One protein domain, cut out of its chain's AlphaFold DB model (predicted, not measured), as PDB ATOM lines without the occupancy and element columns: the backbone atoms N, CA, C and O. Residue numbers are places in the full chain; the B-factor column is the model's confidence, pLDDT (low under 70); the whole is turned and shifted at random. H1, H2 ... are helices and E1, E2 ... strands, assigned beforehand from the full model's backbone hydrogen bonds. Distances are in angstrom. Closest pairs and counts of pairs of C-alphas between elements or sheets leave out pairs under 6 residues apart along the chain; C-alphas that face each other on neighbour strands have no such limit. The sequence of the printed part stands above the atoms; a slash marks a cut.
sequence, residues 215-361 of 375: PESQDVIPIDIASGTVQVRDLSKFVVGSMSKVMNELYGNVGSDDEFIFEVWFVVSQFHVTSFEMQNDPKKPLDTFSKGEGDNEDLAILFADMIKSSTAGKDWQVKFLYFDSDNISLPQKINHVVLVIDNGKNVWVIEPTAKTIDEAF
ATOM      1  N   PRO A 215     296.530 382.116 149.249       78.62
ATOM      2  CA  PRO A 215     297.169 381.694 148.013       78.62
ATOM      3  C   PRO A 215     296.875 380.214 147.752       78.62
ATOM      4  O   PRO A 215     296.782 379.409 148.680       78.62
ATOM      5  N   GLU A 216     296.730 379.865 146.483       82.69
ATOM      6  CA  GLU A 216     296.559 378.480 146.054       82.69
ATOM      7  C   GLU A 216     297.856 377.689 146.218       82.69
ATOM      8  O   GLU A 216     298.957 378.241 146.091       82.69
ATOM      9  N   SER A 217     297.719 376.387 146.488       86.25
ATOM     10  CA  SER A 217     298.867 375.491 146.624       86.25
ATOM     11  C   SER A 217     299.684 375.497 145.344       86.25
ATOM     12  O   SER A 217     299.137 375.202 144.289       86.25
ATOM     13  N   GLN A 218     300.979 375.805 145.450       89.81
ATOM     14  CA  GLN A 218     301.919 375.835 144.327       89.81
ATOM     15  C   GLN A 218     302.647 374.499 144.114       89.81
ATOM     16  O   GLN A 218     303.615 374.440 143.356       89.81
ATOM     17  N   ASP A 219     302.203 373.448 144.804       92.50
ATOM     18  CA  ASP A 219     302.814 372.128 144.732       92.50
ATOM     19  C   ASP A 219     302.696 371.544 143.320       92.50
ATOM     20  O   ASP A 219     301.678 371.682 142.631       92.50
ATOM     21  N   VAL A 220     303.763 370.867 142.905       93.44
ATOM     22  CA  VAL A 220     303.856 370.193 141.614       93.44
ATOM     23  C   VAL A 220     304.251 368.738 141.803       93.44
ATOM     24  O   VAL A 220     304.947 368.390 142.762       93.44
ATOM     25  N   ILE A 221     303.829 367.901 140.863       92.81
ATOM     26  CA  ILE A 221     304.230 366.502 140.754       92.81
ATOM     27  C   ILE A 221     304.946 366.258 139.417       92.81
ATOM     28  O   ILE A 221     304.545 366.819 138.390       92.81
ATOM     29  N   PRO A 222     305.999 365.422 139.407       93.00
ATOM     30  CA  PRO A 222     306.644 364.996 138.177       93.00
ATOM     31  C   PRO A 222     305.800 363.931 137.467       93.00
ATOM     32  O   PRO A 222     305.363 362.966 138.094       93.00
ATOM     33  N   ILE A 223     305.625 364.075 136.155       88.25
ATOM     34  CA  ILE A 223     304.992 363.082 135.282       88.25
ATOM     35  C   ILE A 223     305.943 362.758 134.136       88.25
ATOM     36  O   ILE A 223     306.411 363.653 133.432       88.25
ATOM     37  N   ASP A 224     306.212 361.471 133.943       89.25
ATOM     38  CA  ASP A 224     307.021 360.990 132.831       89.25
ATOM     39  C   ASP A 224     306.166 360.851 131.568       89.25
ATOM     40  O   ASP A 224     305.155 360.150 131.545       89.25
ATOM     41  N   ILE A 225     306.599 361.516 130.503       87.50
ATOM     42  CA  ILE A 225     306.024 361.452 129.160       87.50
ATOM     43  C   ILE A 225     307.111 361.058 128.150       87.50
ATOM     44  O   ILE A 225     308.295 360.966 128.483       87.50
ATOM     45  N   ALA A 226     306.743 360.813 126.891       84.12
ATOM     46  CA  ALA A 226     307.689 360.303 125.893       84.12
ATOM     47  C   ALA A 226     308.867 361.261 125.624       84.12
ATOM     48  O   ALA A 226     309.957 360.818 125.259       84.12
ATOM     49  N   SER A 227     308.656 362.565 125.810       86.06
ATOM     50  CA  SER A 227     309.662 363.616 125.633       86.06
ATOM     51  C   SER A 227     310.532 363.868 126.879       86.06
ATOM     52  O   SER A 227     311.514 364.607 126.786       86.06
ATOM     53  N   GLY A 228     310.223 363.243 128.022       90.50
ATOM     54  CA  GLY A 228     310.933 363.403 129.296       90.50
ATOM     55  C   GLY A 228     309.982 363.580 130.482       90.50
ATOM     56  O   GLY A 228     308.796 363.298 130.383       90.50
ATOM     57  N   THR A 229     310.492 364.062 131.613       91.62
ATOM     58  CA  THR A 229     309.665 364.367 132.792       91.62
ATOM     59  C   THR A 229     309.169 365.811 132.735       91.62
ATOM     60  O   THR A 229     309.974 366.741 132.630       91.62
ATOM     61  N   VAL A 230     307.859 366.015 132.858       90.12
ATOM     62  CA  VAL A 230     307.220 367.332 133.001       90.12
ATOM     63  C   VAL A 230     306.716 367.534 134.427       90.12
ATOM     64  O   VAL A 230     306.470 366.575 135.149       90.12
ATOM     65  N   GLN A 231     306.589 368.790 134.853       92.25
ATOM     66  CA  GLN A 231     305.994 369.141 136.143       92.25
ATOM     67  C   GLN A 231     304.569 369.622 135.906       92.25
ATOM     68  O   GLN A 231     304.365 370.518 135.086       92.25
ATOM     69  N   VAL A 232     303.606 369.057 136.627       91.25
ATOM     70  CA  VAL A 232     302.208 369.506 136.600       91.25
ATOM     71  C   VAL A 232     301.756 369.901 137.995       91.25
ATOM     72  O   VAL A 232     302.330 369.457 138.989       91.25
ATOM     73  N   ARG A 233     300.721 370.736 138.081       92.31
ATOM     74  CA  ARG A 233     300.111 371.123 139.357       92.31
ATOM     75  C   ARG A 233     299.514 369.909 140.058       92.31
ATOM     76  O   ARG A 233     298.785 369.134 139.441       92.31
ATOM     77  N   ASP A 234     299.790 369.771 141.353       94.00
ATOM     78  CA  ASP A 234     299.161 368.745 142.183       94.00
ATOM     79  C   ASP A 234     297.722 369.162 142.529       94.00
ATOM     80  O   ASP A 234     297.470 369.860 143.518       94.00
ATOM     81  N   LEU A 235     296.766 368.727 141.704       95.38
ATOM     82  CA  LEU A 235     295.350 369.075 141.852       95.38
ATOM     83  C   LEU A 235     294.750 368.493 143.144       95.38
ATOM     84  O   LEU A 235     293.780 369.033 143.677       95.38
ATOM     85  N   SER A 236     295.373 367.463 143.737       94.81
ATOM     86  CA  SER A 236     294.922 366.897 145.015       94.81
ATOM     87  C   SER A 236     294.991 367.897 146.169       94.81
ATOM     88  O   SER A 236     294.240 367.773 147.136       94.81
ATOM     89  N   LYS A 237     295.844 368.925 146.069       94.50
ATOM     90  CA  LYS A 237     295.977 369.972 147.095       94.50
ATOM     91  C   LYS A 237     294.821 370.967 147.117       94.50
ATOM     92  O   LYS A 237     294.710 371.725 148.077       94.50
ATOM     93  N   PHE A 238     293.980 370.971 146.087       94.50
ATOM     94  CA  PHE A 238     292.814 371.850 145.983       94.50
ATOM     95  C   PHE A 238     291.545 371.208 146.555       94.50
ATOM     96  O   PHE A 238     290.571 371.906 146.833       94.50
ATOM     97  N   VAL A 239     291.567 369.892 146.776       95.06
ATOM     98  CA  VAL A 239     290.451 369.113 147.316       95.06
ATOM     99  C   VAL A 239     290.439 369.230 148.843       95.06
ATOM    100  O   VAL A 239     291.284 368.659 149.533       95.06
ATOM    101  N   VAL A 240     289.475 369.976 149.385       91.81
ATOM    102  CA  VAL A 240     289.405 370.367 150.809       91.81
ATOM    103  C   VAL A 240     288.130 369.904 151.523       91.81
ATOM    104  O   VAL A 240     288.040 369.999 152.747       91.81
ATOM    105  N   GLY A 241     287.147 369.374 150.796       92.06
ATOM    106  CA  GLY A 241     285.862 368.930 151.332       92.06
ATOM    107  C   GLY A 241     284.932 370.094 151.688       92.06
ATOM    108  O   GLY A 241     284.329 370.101 152.769       92.06
ATOM    109  N   SER A 242     284.831 371.095 150.811       89.06
ATOM    110  CA  SER A 242     284.185 372.383 151.105       89.06
ATOM    111  C   SER A 242     282.655 372.318 151.253       89.06
ATOM    112  O   SER A 242     282.053 373.216 151.848       89.06
ATOM    113  N   MET A 243     282.016 371.235 150.794       94.38
ATOM    114  CA  MET A 243     280.556 371.110 150.639       94.38
ATOM    115  C   MET A 243     279.955 369.970 151.479       94.38
ATOM    116  O   MET A 243     278.957 369.352 151.112       94.38
ATOM    117  N   SER A 244     280.562 369.663 152.630       95.56
ATOM    118  CA  SER A 244     280.259 368.434 153.384       95.56
ATOM    119  C   SER A 244     278.788 368.215 153.739       95.56
ATOM    120  O   SER A 244     278.274 367.111 153.561       95.56
ATOM    121  N   LYS A 245     278.081 369.237 154.232       95.88
ATOM    122  CA  LYS A 245     276.665 369.105 154.607       95.88
ATOM    123  C   LYS A 245     275.805 368.717 153.401       95.88
ATOM    124  O   LYS A 245     275.106 367.711 153.451       95.88
ATOM    125  N   VAL A 246     275.904 369.487 152.321       97.12
ATOM    126  CA  VAL A 246     275.044 369.327 151.145       97.12
ATOM    127  C   VAL A 246     275.359 368.054 150.358       97.12
ATOM    128  O   VAL A 246     274.451 367.394 149.868       97.12
ATOM    129  N   MET A 247     276.625 367.628 150.318       97.94
ATOM    130  CA  MET A 247     277.007 366.372 149.663       97.94
ATOM    131  C   MET A 247     276.555 365.137 150.452       97.94
ATOM    132  O   MET A 247     276.248 364.107 149.859       97.94
ATOM    133  N   ASN A 248     276.449 365.232 151.782       97.75
ATOM    134  CA  ASN A 248     275.811 364.186 152.586       97.75
ATOM    135  C   ASN A 248     274.293 364.123 152.367       97.75
ATOM    136  O   ASN A 248     273.733 363.030 152.356       97.75
ATOM    137  N   GLU A 249     273.635 365.271 152.197       97.88
ATOM    138  CA  GLU A 249     272.206 365.330 151.861       97.88
ATOM    139  C   GLU A 249     271.941 364.717 150.478       97.88
ATOM    140  O   GLU A 249     271.064 363.863 150.358       97.88
ATOM    141  N   LEU A 250     272.751 365.063 149.470       97.25
ATOM    142  CA  LEU A 250     272.689 364.461 148.133       97.25
ATOM    143  C   LEU A 250     272.871 362.938 148.194       97.25
ATOM    144  O   LEU A 250     272.009 362.202 147.716       97.25
ATOM    145  N   TYR A 251     273.931 362.457 148.855       96.94
ATOM    146  CA  TYR A 251     274.179 361.018 149.030       96.94
ATOM    147  C   TYR A 251     273.008 360.305 149.729       96.94
ATOM    148  O   TYR A 251     272.587 359.221 149.322       96.94
ATOM    149  N   GLY A 252     272.448 360.925 150.773       96.75
ATOM    150  CA  GLY A 252     271.309 360.386 151.515       96.75
ATOM    151  C   GLY A 252     270.035 360.251 150.676       96.75
ATOM    152  O   GLY A 252     269.266 359.318 150.904       96.75
ATOM    153  N   ASN A 253     269.828 361.139 149.700       95.56
ATOM    154  CA  ASN A 253     268.661 361.113 148.816       95.56
ATOM    155  C   ASN A 253     268.769 360.058 147.707       95.56
ATOM    156  O   ASN A 253     267.763 359.441 147.353       95.56
ATOM    157  N   VAL A 254     269.967 359.838 147.161       90.88
ATOM    158  CA  VAL A 254     270.187 358.892 146.049       90.88
ATOM    159  C   VAL A 254     270.369 357.446 146.508       90.88
ATOM    160  O   VAL A 254     269.976 356.517 145.806       90.88
ATOM    161  N   GLY A 255     270.944 357.235 147.695       83.12
ATOM    162  CA  GLY A 255     271.014 355.933 148.364       83.12
ATOM    163  C   GLY A 255     271.981 354.897 147.770       83.12
ATOM    164  O   GLY A 255     272.030 353.781 148.288       83.12
ATOM    165  N   SER A 256     272.751 355.224 146.724       86.44
ATOM    166  CA  SER A 256     273.794 354.344 146.175       86.44
ATOM    167  C   SER A 256     275.024 355.117 145.699       86.44
ATOM    168  O   SER A 256     274.925 356.295 145.363       86.44
ATOM    169  N   ASP A 257     276.177 354.441 145.669       90.25
ATOM    170  CA  ASP A 257     277.454 355.043 145.269       90.25
ATOM    171  C   ASP A 257     277.458 355.441 143.784       90.25
ATOM    172  O   ASP A 257     277.884 356.547 143.463       90.25
ATOM    173  N   ASP A 258     276.932 354.579 142.903       87.06
ATOM    174  CA  ASP A 258     276.811 354.849 141.462       87.06
ATOM    175  C   ASP A 258     275.944 356.087 141.200       87.06
ATOM    176  O   ASP A 258     276.359 357.012 140.504       87.06
ATOM    177  N   GLU A 259     274.761 356.137 141.817       89.88
ATOM    178  CA  GLU A 259     273.835 357.255 141.647       89.88
ATOM    179  C   GLU A 259     274.399 358.548 142.250       89.88
ATOM    180  O   GLU A 259     274.216 359.622 141.694       89.88
ATOM    181  N   PHE A 260     275.128 358.471 143.367       95.62
ATOM    182  CA  PHE A 260     275.781 359.648 143.939       95.62
ATOM    183  C   PHE A 260     276.839 360.235 143.011       95.62
ATOM    184  O   PHE A 260     276.866 361.447 142.806       95.62
ATOM    185  N   ILE A 261     277.695 359.389 142.438       93.00
ATOM    186  CA  ILE A 261     278.704 359.818 141.469       93.00
ATOM    187  C   ILE A 261     278.028 360.424 140.234       93.00
ATOM    188  O   ILE A 261     278.452 361.482 139.766       93.00
ATOM    189  N   PHE A 262     276.960 359.791 139.743       92.56
ATOM    190  CA  PHE A 262     276.158 360.304 138.639       92.56
ATOM    191  C   PHE A 262     275.557 361.679 138.941       92.56
ATOM    192  O   PHE A 262     275.684 362.581 138.119       92.56
ATOM    193  N   GLU A 263     274.952 361.882 140.111       94.56
ATOM    194  CA  GLU A 263     274.354 363.181 140.436       94.56
ATOM    195  C   GLU A 263     275.408 364.273 140.639       94.56
ATOM    196  O   GLU A 263     275.183 365.420 140.256       94.56
ATOM    197  N   VAL A 264     276.584 363.945 141.186       96.75
ATOM    198  CA  VAL A 264     277.698 364.906 141.242       96.75
ATOM    199  C   VAL A 264     278.140 365.292 139.830       96.75
ATOM    200  O   VAL A 264     278.279 366.485 139.554       96.75
ATOM    201  N   TRP A 265     278.285 364.320 138.922       94.88
ATOM    202  CA  TRP A 265     278.543 364.609 137.512       94.88
ATOM    203  C   TRP A 265     277.445 365.480 136.905       94.88
ATOM    204  O   TRP A 265     277.755 366.491 136.285       94.88
ATOM    205  N   PHE A 266     276.173 365.144 137.116       92.88
ATOM    206  CA  PHE A 266     275.048 365.890 136.567       92.88
ATOM    207  C   PHE A 266     275.087 367.360 136.995       92.88
ATOM    208  O   PHE A 266     274.887 368.251 136.169       92.88
ATOM    209  N   VAL A 267     275.402 367.643 138.261       94.69
ATOM    210  CA  VAL A 267     275.562 369.021 138.750       94.69
ATOM    211  C   VAL A 267     276.707 369.733 138.032       94.69
ATOM    212  O   VAL A 267     276.500 370.821 137.498       94.69
ATOM    213  N   VAL A 268     277.891 369.118 137.967       95.25
ATOM    214  CA  VAL A 268     279.074 369.701 137.306       95.25
ATOM    215  C   VAL A 268     278.851 369.875 135.795       95.25
ATOM    216  O   VAL A 268     279.265 370.876 135.215       95.25
ATOM    217  N   SER A 269     278.119 368.965 135.150       89.62
ATOM    218  CA  SER A 269     277.833 369.000 133.710       89.62
ATOM    219  C   SER A 269     277.039 370.240 133.286       89.62
ATOM    220  O   SER A 269     277.164 370.694 132.146       89.62
ATOM    221  N   GLN A 270     276.289 370.852 134.207       90.31
ATOM    222  CA  GLN A 270     275.526 372.074 133.946       90.31
ATOM    223  C   GLN A 270     276.405 373.336 133.882       90.31
ATOM    224  O   GLN A 270     275.917 374.404 133.508       90.31
ATOM    225  N   PHE A 271     277.687 373.239 134.242       91.12
ATOM    226  CA  PHE A 271     278.587 374.385 134.327       91.12
ATOM    227  C   PHE A 271     279.164 374.736 132.959       91.12
ATOM    228  O   PHE A 271     279.348 373.877 132.091       91.12
ATOM    229  N   HIS A 272     279.488 376.008 132.754       87.19
ATOM    230  CA  HIS A 272     280.111 376.455 131.517       87.19
ATOM    231  C   HIS A 272     281.579 376.005 131.448       87.19
ATOM    232  O   HIS A 272     282.363 376.298 132.347       87.19
ATOM    233  N   VAL A 273     281.949 375.304 130.373       84.62
ATOM    234  CA  VAL A 273     283.343 374.913 130.124       84.62
ATOM    235  C   VAL A 273     284.047 376.074 129.435       84.62
ATOM    236  O   VAL A 273     283.699 376.418 128.306       84.62
ATOM    237  N   THR A 274     285.018 376.690 130.106       75.69
ATOM    238  CA  THR A 274     285.754 377.840 129.553       75.69
ATOM    239  C   THR A 274     286.880 377.421 128.611       75.69
ATOM    240  O   THR A 274     287.261 378.184 127.727       75.69
ATOM    241  N   SER A 275     287.418 376.216 128.801       76.75
ATOM    242  CA  SER A 275     288.450 375.596 127.967       76.75
ATOM    243  C   SER A 275     288.430 374.080 128.164       76.75
ATOM    244  O   SER A 275     288.230 373.606 129.280       76.75
ATOM    245  N   PHE A 276     288.670 373.321 127.091       73.25
ATOM    246  CA  PHE A 276     288.904 371.871 127.159       73.25
ATOM    247  C   PHE A 276     290.380 371.519 127.413       73.25
ATOM    248  O   PHE A 276     290.702 370.366 127.695       73.25
ATOM    249  N   GLU A 277     291.275 372.507 127.316       70.38
ATOM    250  CA  GLU A 277     292.692 372.356 127.641       70.38
ATOM    251  C   GLU A 277     292.987 372.814 129.065       70.38
ATOM    252  O   GLU A 277     292.553 373.900 129.471       70.38
ATOM    253  N   MET A 278     293.806 372.016 129.753       78.81
ATOM    254  CA  MET A 278     294.305 372.298 131.093       78.81
ATOM    255  C   MET A 278     295.144 373.582 131.133       78.81
ATOM    256  O   MET A 278     296.038 373.760 130.296       78.81
ATOM    257  N   GLN A 279     294.902 374.456 132.109       77.75
ATOM    258  CA  GLN A 279     295.690 375.669 132.342       77.75
ATOM    259  C   GLN A 279     296.643 375.516 133.542       77.75
ATOM    260  O   GLN A 279     296.713 374.493 134.227       77.75
ATOM    261  N   ASN A 280     297.487 376.533 133.752       76.81
ATOM    262  CA  ASN A 280     298.508 376.526 134.810       76.81
ATOM    263  C   ASN A 280     298.019 377.096 136.150       76.81
ATOM    264  O   ASN A 280     298.760 377.012 137.134       76.81
ATOM    265  N   ASP A 281     296.804 377.647 136.188       86.38
ATOM    266  CA  ASP A 281     296.254 378.382 137.329       86.38
ATOM    267  C   ASP A 281     294.906 377.770 137.776       86.38
ATOM    268  O   ASP A 281     293.861 378.394 137.570       86.38
ATOM    269  N   PRO A 282     294.911 376.554 138.370       92.25
ATOM    270  CA  PRO A 282     293.690 375.880 138.797       92.25
ATOM    271  C   PRO A 282     292.982 376.665 139.897       92.25
ATOM    272  O   PRO A 282     293.617 377.102 140.857       92.25
ATOM    273  N   LYS A 283     291.661 376.766 139.818       91.88
ATOM    274  CA  LYS A 283     290.818 377.462 140.789       91.88
ATOM    275  C   LYS A 283     290.410 376.550 141.939       91.88
ATOM    276  O   LYS A 283     290.357 375.321 141.858       91.88
ATOM    277  N   LYS A 284     290.047 377.175 143.058       93.38
ATOM    278  CA  LYS A 284     289.461 376.470 144.208       93.38
ATOM    279  C   LYS A 284     288.040 375.980 143.911       93.38
ATOM    280  O   LYS A 284     287.281 376.713 143.278       93.38
ATOM    281  N   PRO A 285     287.607 374.853 144.515       95.38
ATOM    282  CA  PRO A 285     286.273 374.291 144.302       95.38
ATOM    283  C   PRO A 285     285.134 375.303 144.466       95.38
ATOM    284  O   PRO A 285     284.262 375.396 143.610       95.38
ATOM    285  N   LEU A 286     285.144 376.105 145.540       94.12
ATOM    286  CA  LEU A 286     284.094 377.102 145.773       94.12
ATOM    287  C   LEU A 286     284.157 378.301 144.818       94.12
ATOM    288  O   LEU A 286     283.126 378.948 144.642       94.12
ATOM    289  N   ASP A 287     285.304 378.614 144.209       92.81
ATOM    290  CA  ASP A 287     285.379 379.647 143.166       92.81
ATOM    291  C   ASP A 287     284.701 379.146 141.888       92.81
ATOM    292  O   ASP A 287     283.766 379.777 141.396       92.81
ATOM    293  N   THR A 288     285.099 377.954 141.428       94.31
ATOM    294  CA  THR A 288     284.501 377.249 140.284       94.31
ATOM    295  C   THR A 288     282.997 377.067 140.479       94.31
ATOM    296  O   THR A 288     282.203 377.414 139.606       94.31
ATOM    297  N   PHE A 289     282.586 376.608 141.667       95.31
ATOM    298  CA  PHE A 289     281.178 376.489 142.042       95.31
ATOM    299  C   PHE A 289     280.456 377.827 141.965       95.31
ATOM    300  O   PHE A 289     279.447 377.936 141.284       95.31
ATOM    301  N   SER A 290     280.983 378.876 142.594       92.62
ATOM    302  CA  SER A 290     280.299 380.176 142.635       92.62
ATOM    303  C   SER A 290     280.160 380.842 141.269       92.62
ATOM    304  O   SER A 290     279.216 381.601 141.062       92.62
ATOM    305  N   LYS A 291     281.091 380.596 140.346       90.69
ATOM    306  CA  LYS A 291     281.029 381.153 138.990       90.69
ATOM    307  C   LYS A 291     280.164 380.316 138.045       90.69
ATOM    308  O   LYS A 291     279.717 380.842 137.028       90.69
ATOM    309  N   GLY A 292     279.919 379.044 138.372       91.38
ATOM    310  CA  GLY A 292     279.234 378.108 137.477       91.38
ATOM    311  C   GLY A 292     280.018 377.867 136.184       91.38
ATOM    312  O   GLY A 292     279.425 377.604 135.138       91.38
ATOM    313  N   GLU A 293     281.343 378.023 136.231       89.88
ATOM    314  CA  GLU A 293     282.232 377.868 135.083       89.88
ATOM    315  C   GLU A 293     283.632 377.420 135.515       89.88
ATOM    316  O   GLU A 293     284.088 377.741 136.615       89.88
ATOM    317  N   GLY A 294     284.316 376.707 134.628       90.19
ATOM    318  CA  GLY A 294     285.679 376.227 134.821       90.19
ATOM    319  C   GLY A 294     286.221 375.593 133.546       90.19
ATOM    320  O   GLY A 294     285.459 375.258 132.637       90.19
ATOM    321  N   ASP A 295     287.532 375.450 133.461       87.88
ATOM    322  CA  ASP A 295     288.180 374.591 132.474       87.88
ATOM    323  C   ASP A 295     288.335 373.161 133.019       87.88
ATOM    324  O   ASP A 295     287.668 372.755 133.978       87.88
ATOM    325  N   ASN A 296     289.147 372.353 132.345       89.12
ATOM    326  CA  ASN A 296     289.251 370.927 132.606       89.12
ATOM    327  C   ASN A 296     289.730 370.616 134.039       89.12
ATOM    328  O   ASN A 296     289.089 369.824 134.737       89.12
ATOM    329  N   GLU A 297     290.780 371.276 134.529       94.31
ATOM    330  CA  GLU A 297     291.264 371.083 135.897       94.31
ATOM    331  C   GLU A 297     290.326 371.662 136.951       94.31
ATOM    332  O   GLU A 297     290.161 371.048 138.008       94.31
ATOM    333  N   ASP A 298     289.682 372.796 136.674       96.31
ATOM    334  CA  ASP A 298     288.758 373.436 137.607       96.31
ATOM    335  C   ASP A 298     287.563 372.532 137.905       96.31
ATOM    336  O   ASP A 298     287.175 372.343 139.065       96.31
ATOM    337  N   LEU A 299     286.972 371.960 136.852       96.00
ATOM    338  CA  LEU A 299     285.824 371.064 136.968       96.00
ATOM    339  C   LEU A 299     286.233 369.710 137.561       96.00
ATOM    340  O   LEU A 299     285.483 369.158 138.369       96.00
ATOM    341  N   ALA A 300     287.438 369.209 137.265       96.19
ATOM    342  CA  ALA A 300     287.983 368.018 137.918       96.19
ATOM    343  C   ALA A 300     288.191 368.230 139.427       96.19
ATOM    344  O   ALA A 300     287.801 367.386 140.238       96.19
ATOM    345  N   ILE A 301     288.775 369.363 139.830       97.56
ATOM    346  CA  ILE A 301     288.955 369.737 141.240       97.56
ATOM    347  C   ILE A 301     287.600 369.828 141.939       97.56
ATOM    348  O   ILE A 301     287.426 369.257 143.019       97.56
ATOM    349  N   LEU A 302     286.639 370.526 141.329       97.88
ATOM    350  CA  LEU A 302     285.301 370.692 141.884       97.88
ATOM    351  C   LEU A 302     284.609 369.341 142.093       97.88
ATOM    352  O   LEU A 302     284.105 369.069 143.183       97.88
ATOM    353  N   PHE A 303     284.615 368.484 141.074       98.12
ATOM    354  CA  PHE A 303     284.001 367.162 141.145       98.12
ATOM    355  C   PHE A 303     284.636 366.335 142.269       98.12
ATOM    356  O   PHE A 303     283.931 365.794 143.126       98.12
ATOM    357  N   ALA A 304     285.970 366.279 142.329       98.31
ATOM    358  CA  ALA A 304     286.678 365.570 143.389       98.31
ATOM    359  C   ALA A 304     286.325 366.118 144.783       98.31
ATOM    360  O   ALA A 304     286.080 365.338 145.708       98.31
ATOM    361  N   ASP A 305     286.238 367.440 144.940       98.12
ATOM    362  CA  ASP A 305     285.850 368.087 146.197       98.12
ATOM    363  C   ASP A 305     284.428 367.739 146.631       98.12
ATOM    364  O   ASP A 305     284.203 367.432 147.805       98.12
ATOM    365  N   MET A 306     283.477 367.707 145.697       98.12
ATOM    366  CA  MET A 306     282.096 367.296 145.957       98.12
ATOM    367  C   MET A 306     282.026 365.837 146.430       98.12
ATOM    368  O   MET A 306     281.385 365.540 147.443       98.12
ATOM    369  N   ILE A 307     282.767 364.930 145.791       98.00
ATOM    370  CA  ILE A 307     282.842 363.524 146.216       98.00
ATOM    371  C   ILE A 307     283.450 363.410 147.619       98.00
ATOM    372  O   ILE A 307     282.819 362.848 148.524       98.00
ATOM    373  N   LYS A 308     284.640 363.988 147.839       97.81
ATOM    374  CA  LYS A 308     285.367 363.925 149.124       97.81
ATOM    375  C   LYS A 308     284.668 364.678 150.261       97.81
ATOM    376  O   LYS A 308     284.955 364.415 151.429       97.81
ATOM    377  N   SER A 309     283.744 365.583 149.946       97.31
ATOM    378  CA  SER A 309     282.908 366.286 150.922       97.31
ATOM    379  C   SER A 309     281.907 365.354 151.619       97.31
ATOM    380  O   SER A 309     281.604 365.550 152.802       97.31
ATOM    381  N   SER A 310     281.401 364.330 150.927       97.00
ATOM    382  CA  SER A 310     280.467 363.361 151.514       97.00
ATOM    383  C   SER A 310     281.157 362.427 152.518       97.00
ATOM    384  O   SER A 310     282.348 362.140 152.428       97.00
ATOM    385  N   THR A 311     280.406 361.912 153.492       95.06
ATOM    386  CA  THR A 311     280.926 360.950 154.478       95.06
ATOM    387  C   THR A 311     281.317 359.635 153.812       95.06
ATOM    388  O   THR A 311     282.319 359.052 154.205       95.06
ATOM    389  N   ALA A 312     280.575 359.205 152.785       93.19
ATOM    390  CA  ALA A 312     280.911 358.022 151.996       93.19
ATOM    391  C   ALA A 312     282.215 358.227 151.202       93.19
ATOM    392  O   ALA A 312     283.144 357.431 151.318       93.19
ATOM    393  N   GLY A 313     282.328 359.339 150.472       94.25
ATOM    394  CA  GLY A 313     283.478 359.639 149.617       94.25
ATOM    395  C   GLY A 313     284.780 359.940 150.363       94.25
ATOM    396  O   GLY A 313     285.859 359.859 149.772       94.25
ATOM    397  N   LYS A 314     284.740 360.236 151.669       93.38
ATOM    398  CA  LYS A 314     285.952 360.441 152.489       93.38
ATOM    399  C   LYS A 314     286.898 359.246 152.490       93.38
ATOM    400  O   LYS A 314     288.109 359.468 152.467       93.38
ATOM    401  N   ASP A 315     286.367 358.031 152.421       92.62
ATOM    402  CA  ASP A 315     287.173 356.806 152.433       92.62
ATOM    403  C   ASP A 315     287.487 356.278 151.022       92.62
ATOM    404  O   ASP A 315     288.288 355.358 150.870       92.62
ATOM    405  N   TRP A 316     286.898 356.869 149.977       95.06
ATOM    406  CA  TRP A 316     287.174 356.488 148.589       95.06
ATOM    407  C   TRP A 316     288.527 357.030 148.124       95.06
ATOM    408  O   TRP A 316     288.935 358.142 148.498       95.06
ATOM    409  N   GLN A 317     289.209 356.270 147.269       96.69
ATOM    410  CA  GLN A 317     290.348 356.784 146.518       96.69
ATOM    411  C   GLN A 317     289.828 357.622 145.354       96.69
ATOM    412  O   GLN A 317     289.080 357.133 144.516       96.69
ATOM    413  N   VAL A 318     290.243 358.884 145.307       95.75
ATOM    414  CA  VAL A 318     289.986 359.786 144.183       95.75
ATOM    415  C   VAL A 318     291.345 360.214 143.651       95.75
ATOM    416  O   VAL A 318     292.148 360.773 144.400       95.75
ATOM    417  N   LYS A 319     291.626 359.890 142.390       94.88
ATOM    418  CA  LYS A 319     292.894 360.178 141.714       94.88
ATOM    419  C   LYS A 319     292.634 361.048 140.493       94.88
ATOM    420  O   LYS A 319     291.656 360.841 139.782       94.88
ATOM    421  N   PHE A 320     293.547 361.976 140.239       94.50
ATOM    422  CA  PHE A 320     293.602 362.734 138.995       94.50
ATOM    423  C   PHE A 320     294.490 361.973 138.014       94.50
ATOM    424  O   PHE A 320     295.635 361.652 138.340       94.50
ATOM    425  N   LEU A 321     293.960 361.652 136.837       90.81
ATOM    426  CA  LEU A 321     294.714 361.025 135.760       90.81
ATOM    427  C   LEU A 321     295.001 362.075 134.692       90.81
ATOM    428  O   LEU A 321     294.099 362.502 133.981       90.81
ATOM    429  N   TYR A 322     296.266 362.463 134.594       89.88
ATOM    430  CA  TYR A 322     296.762 363.446 133.639       89.88
ATOM    431  C   TYR A 322     297.217 362.755 132.358       89.88
ATOM    432  O   TYR A 322     297.947 361.763 132.426       89.88
ATOM    433  N   PHE A 323     296.840 363.281 131.195       85.56
ATOM    434  CA  PHE A 323     297.258 362.702 129.921       85.56
ATOM    435  C   PHE A 323     297.289 363.717 128.773       85.56
ATOM    436  O   PHE A 323     296.881 364.874 128.901       85.56
ATOM    437  N   ASP A 324     297.840 363.254 127.651       85.62
ATOM    438  CA  ASP A 324     297.796 363.932 126.361       85.62
ATOM    439  C   ASP A 324     296.542 363.461 125.617       85.62
ATOM    440  O   ASP A 324     296.525 362.359 125.062       85.62
ATOM    441  N   SER A 325     295.480 364.262 125.647       82.56
ATOM    442  CA  SER A 325     294.228 363.937 124.946       82.56
ATOM    443  C   SER A 325     294.411 363.882 123.428       82.56
ATOM    444  O   SER A 325     293.724 363.110 122.761       82.56
ATOM    445  N   ASP A 326     295.401 364.602 122.889       83.50
ATOM    446  CA  ASP A 326     295.715 364.589 121.459       83.50
ATOM    447  C   ASP A 326     296.532 363.340 121.067       83.50
ATOM    448  O   ASP A 326     296.494 362.913 119.914       83.50
ATOM    449  N   ASN A 327     297.301 362.754 122.001       84.25
ATOM    450  CA  ASN A 327     298.250 361.659 121.731       84.25
ATOM    451  C   ASN A 327     298.359 360.625 122.870       84.25
ATOM    452  O   ASN A 327     299.449 360.364 123.388       84.25
ATOM    453  N   ILE A 328     297.255 359.958 123.211       80.94
ATOM    454  CA  ILE A 328     297.174 359.010 124.345       80.94
ATOM    455  C   ILE A 328     298.266 357.925 124.317       80.94
ATOM    456  O   ILE A 328     298.859 357.604 125.345       80.94
ATOM    457  N   SER A 329     298.559 357.338 123.151       80.31
ATOM    458  CA  SER A 329     299.522 356.228 123.048       80.31
ATOM    459  C   SER A 329     300.986 356.652 123.185       80.31
ATOM    460  O   SER A 329     301.846 355.805 123.428       80.31
ATOM    461  N   LEU A 330     301.288 357.934 122.968       83.62
ATOM    462  CA  LEU A 330     302.645 358.468 123.048       83.62
ATOM    463  C   LEU A 330     302.615 359.925 123.546       83.62
ATOM    464  O   LEU A 330     302.886 360.835 122.755       83.62
ATOM    465  N   PRO A 331     302.314 360.147 124.840       85.56
ATOM    466  CA  PRO A 331     302.108 361.483 125.390       85.56
ATOM    467  C   PRO A 331     303.298 362.414 125.138       85.56
ATOM    468  O   PRO A 331     304.443 362.055 125.436       85.56
ATOM    469  N   GLN A 332     303.036 363.599 124.586       88.19
ATOM    470  CA  GLN A 332     304.031 364.642 124.295       88.19
ATOM    471  C   GLN A 332     303.867 365.877 125.184       88.19
ATOM    472  O   GLN A 332     304.846 366.589 125.425       88.19
ATOM    473  N   LYS A 333     302.648 366.125 125.666       88.94
ATOM    474  CA  LYS A 333     302.284 367.176 126.623       88.94
ATOM    475  C   LYS A 333     301.220 366.648 127.589       88.94
ATOM    476  O   LYS A 333     300.623 365.612 127.345       88.94
ATOM    477  N   ILE A 334     300.971 367.372 128.675       88.31
ATOM    478  CA  ILE A 334     299.784 367.154 129.508       88.31
ATOM    479  C   ILE A 334     298.834 368.307 129.222       88.31
ATOM    480  O   ILE A 334     299.180 369.454 129.496       88.31
ATOM    481  N   ASN A 335     297.680 368.010 128.633       86.12
ATOM    482  CA  ASN A 335     296.662 369.010 128.297       86.12
ATOM    483  C   ASN A 335     295.266 368.639 128.809       86.12
ATOM    484  O   ASN A 335     294.324 369.385 128.549       86.12
ATOM    485  N   HIS A 336     295.128 367.510 129.505       90.19
ATOM    486  CA  HIS A 336     293.841 367.013 129.969       90.19
ATOM    487  C   HIS A 336     293.974 366.209 131.266       90.19
ATOM    488  O   HIS A 336     295.015 365.593 131.532       90.19
ATOM    489  N   VAL A 337     292.905 366.198 132.056       89.69
ATOM    490  CA  VAL A 337     292.761 365.446 133.296       89.69
ATOM    491  C   VAL A 337     291.357 364.852 133.418       89.69
ATOM    492  O   VAL A 337     290.353 365.525 133.219       89.69
ATOM    493  N   VAL A 338     291.303 363.577 133.805       89.94
ATOM    494  CA  VAL A 338     290.073 362.871 134.203       89.94
ATOM    495  C   VAL A 338     290.166 362.440 135.663       89.94
ATOM    496  O   VAL A 338     291.253 362.407 136.255       89.94
ATOM    497  N   LEU A 339     289.036 362.066 136.256       92.25
ATOM    498  CA  LEU A 339     288.992 361.514 137.608       92.25
ATOM    499  C   LEU A 339     288.874 359.998 137.593       92.25
ATOM    500  O   LEU A 339     288.054 359.437 136.877       92.25
ATOM    501  N   VAL A 340     289.637 359.340 138.463       91.94
ATOM    502  CA  VAL A 340     289.435 357.936 138.822       91.94
ATOM    503  C   VAL A 340     288.916 357.874 140.249       91.94
ATOM    504  O   VAL A 340     289.585 358.341 141.173       91.94
ATOM    505  N   ILE A 341     287.739 357.290 140.434       91.62
ATOM    506  CA  ILE A 341     287.112 357.087 141.741       91.62
ATOM    507  C   ILE A 341     287.071 355.587 142.016       91.62
ATOM    508  O   ILE A 341     286.592 354.824 141.186       91.62
ATOM    509  N   ASP A 342     287.559 355.161 143.175       91.75
ATOM    510  CA  ASP A 342     287.536 353.773 143.635       91.75
ATOM    511  C   ASP A 342     287.000 353.723 145.074       91.75
ATOM    512  O   ASP A 342     287.606 354.262 146.008       91.75
ATOM    513  N   ASN A 343     285.840 353.086 145.257       88.44
ATOM    514  CA  ASN A 343     285.205 352.896 146.571       88.44
ATOM    515  C   ASN A 343     285.566 351.546 147.230       88.44
ATOM    516  O   ASN A 343     284.944 351.144 148.217       88.44
ATOM    517  N   GLY A 344     286.515 350.802 146.660       86.75
ATOM    518  CA  GLY A 344     286.922 349.451 147.051       86.75
ATOM    519  C   GLY A 344     286.057 348.325 146.472       86.75
ATOM    520  O   GLY A 344     286.384 347.152 146.665       86.75
ATOM    521  N   LYS A 345     284.953 348.644 145.784       83.69
ATOM    522  CA  LYS A 345     284.053 347.675 145.125       83.69
ATOM    523  C   LYS A 345     283.992 347.885 143.616       83.69
ATOM    524  O   LYS A 345     284.055 346.919 142.860       83.69
ATOM    525  N   ASN A 346     283.858 349.140 143.214       83.75
ATOM    526  CA  ASN A 346     283.712 349.621 141.855       83.75
ATOM    527  C   ASN A 346     284.766 350.701 141.602       83.75
ATOM    528  O   ASN A 346     285.197 351.398 142.522       83.75
ATOM    529  N   VAL A 347     285.144 350.830 140.333       85.06
ATOM    530  CA  VAL A 347     286.057 351.863 139.853       85.06
ATOM    531  C   VAL A 347     285.377 352.585 138.701       85.06
ATOM    532  O   VAL A 347     284.917 351.929 137.763       85.06
ATOM    533  N   TRP A 348     285.345 353.910 138.769       86.88
ATOM    534  CA  TRP A 348     284.818 354.786 137.727       86.88
ATOM    535  C   TRP A 348     285.944 355.662 137.195       86.88
ATOM    536  O   TRP A 348     286.760 356.158 137.974       86.88
ATOM    537  N   VAL A 349     285.973 355.852 135.878       86.69
ATOM    538  CA  VAL A 349     286.781 356.886 135.232       86.69
ATOM    539  C   VAL A 349     285.812 357.885 134.628       86.69
ATOM    540  O   VAL A 349     284.885 357.470 133.939       86.69
ATOM    541  N   ILE A 350     285.978 359.159 134.969       86.81
ATOM    542  CA  ILE A 350     284.978 360.191 134.710       86.81
ATOM    543  C   ILE A 350     285.636 361.384 134.041       86.81
ATOM    544  O   ILE A 350     286.591 361.935 134.592       86.81
ATOM    545  N   GLU A 351     285.077 361.791 132.901       89.25
ATOM    546  CA  GLU A 351     285.409 363.039 132.215       89.25
ATOM    547  C   GLU A 351     284.572 364.201 132.785       89.25
ATOM    548  O   GLU A 351     283.369 364.279 132.517       89.25
ATOM    549  N   PRO A 352     285.151 365.110 133.596       88.31
ATOM    550  CA  PRO A 352     284.384 366.140 134.302       88.31
ATOM    551  C   PRO A 352     283.813 367.226 133.382       88.31
ATOM    552  O   PRO A 352     282.868 367.915 133.769       88.31
ATOM    553  N   THR A 353     284.368 367.396 132.177       86.81
ATOM    554  CA  THR A 353     283.898 368.387 131.196       86.81
ATOM    555  C   THR A 353     282.800 367.855 130.272       86.81
ATOM    556  O   THR A 353     282.152 368.649 129.581       86.81
ATOM    557  N   ALA A 354     282.544 366.542 130.295       83.25
ATOM    558  CA  ALA A 354     281.561 365.881 129.445       83.25
ATOM    559  C   ALA A 354     280.145 366.426 129.658       83.25
ATOM    560  O   ALA A 354     279.703 366.659 130.790       83.25
ATOM    561  N   LYS A 355     279.412 366.592 128.551       84.25
ATOM    562  CA  LYS A 355     278.026 367.095 128.549       84.25
ATOM    563  C   LYS A 355     276.995 365.998 128.337       84.25
ATOM    564  O   LYS A 355     275.805 366.230 128.537       84.25
ATOM    565  N   THR A 356     277.446 364.801 127.984       77.25
ATOM    566  CA  THR A 356     276.603 363.617 127.836       77.25
ATOM    567  C   THR A 356     277.081 362.486 128.742       77.25
ATOM    568  O   THR A 356     278.244 362.432 129.136       77.25
ATOM    569  N   ILE A 357     276.169 361.569 129.076       73.56
ATOM    570  CA  ILE A 357     276.475 360.410 129.927       73.56
ATOM    571  C   ILE A 357     277.524 359.513 129.259       73.56
ATOM    572  O   ILE A 357     278.440 359.054 129.934       73.56
ATOM    573  N   ASP A 358     277.407 359.299 127.947       73.31
ATOM    574  CA  ASP A 358     278.296 358.407 127.194       73.31
ATOM    575  C   ASP A 358     279.735 358.944 127.112       73.31
ATOM    576  O   ASP A 358     280.685 358.164 127.113       73.31
ATOM    577  N   GLU A 359     279.901 360.270 127.076       75.88
ATOM    578  CA  GLU A 359     281.212 360.927 127.164       75.88
ATOM    579  C   GLU A 359     281.767 360.904 128.592       75.88
ATOM    580  O   GLU A 359     282.963 360.723 128.794       75.88
ATOM    581  N   ALA A 360     280.900 361.097 129.589       75.50
ATOM    582  CA  ALA A 360     281.298 361.205 130.987       75.50
ATOM    583  C   ALA A 360     281.733 359.869 131.580       75.50
ATOM    584  O   ALA A 360     282.727 359.800 132.300       75.50
ATOM    585  N   PHE A 361     280.970 358.819 131.289       70.69
ATOM    586  CA  PHE A 361     281.165 357.467 131.784       70.69
ATOM    587  C   PHE A 361     281.522 356.587 130.597       70.69
ATOM    588  O   PHE A 361     280.676 355.861 130.071       70.69
TER     589      PHE A 361
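AT A GLANCE: This is residues 215 to 361 of the 375 residues of an uncharacterized protein of Nitrosopumilus ureiphilus (UniProt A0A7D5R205). One helix, H5, makes the core; the three-stranded sheet E3 E4 E5 covers one side of it, and H1, H2, H3 and H4 pack round it elsewhere. The two-stranded hairpin E1 E2 lies at one end of the longest axis and H2 at the other. The printed part has 147 residues, with six named helices and five named strands in the order E1 E2 H1 H2 H3 H4 H5 E3 E4 E5 H6; the class is mixed, helices and strands. Both sheets, E3 - E4 - E5 and E1 - E2, are antiparallel. The whole is compact, with a radius of gyration of the C-alphas of 14.8 A and spans of 47 by 34 by 27 A.

HOW THE PARTS SIT: Start at the antiparallel hairpin of E1, residues 220 to 225, and E2, residues 228 to 233, where N 223 and O 230 are within hydrogen-bond range at 2.8 A. Next, H1, residues 235 to 238, touches the hub H5, residues 296 to 309; their closest C-alphas, Leu 235 and Ile 301, are 6.5 A apart. H2, residues 244 to 254, touches residues 306 to 309 of H5 alone, about perpendicular at 81 degrees, closest at C-alphas 244 and 309, 4.2 A. H3, residues 257 to 269, touches H5 at a steep tilt of 39 degrees, opposite ways, closest at C-alphas 264 and 303, 6.7 A. H4, residues 285 to 291, touches H5 at a steep tilt of 61 degrees, closest at C-alphas 285 and 302, 4.4 A. E3, residues 317 to 323, E4, residues 336 to 342, and E5, residues 347 to 350, form a meander, each strand the antiparallel neighbour of the one before; look for N 319 and O 340 at 2.8 A, and N 341 and O 348 at 2.9 A, within hydrogen-bond range. H5 is on this sheet at a height of 9.3 A, making two layers, a helix on one face of a sheet; it runs along E4, at 5 degrees on the local plane. H1, H3 and H6, residues 357 to 360, only graze the sheet. In H2, H3, H4 and H5 every O i to N i+4 pair is within hydrogen-bond range; H1 and H6 are too short for one.

IN THESE COORDINATES: Find C-alpha 220 at (303.856, 370.193, 141.614), where E1 begins its 15.4 A; E2 measures 16.7 A. H2 spans 15.7 A and H3 18.1 A. H5 runs 19.9 A from C-alpha 296 at (289.251, 370.927, 132.606). E3 covers 18.9 A and E4 20.0 A; H6 ends at C-alpha 360, (281.298, 361.205, 130.987).

THE WHOLE: The C-alphas farthest apart, Ser 227 and Asn 253, stand 47.2 A from each other. The printed part has no cut; its long links are H3 to H4 and E3 to E4. No printed residue has a pLDDT under 70.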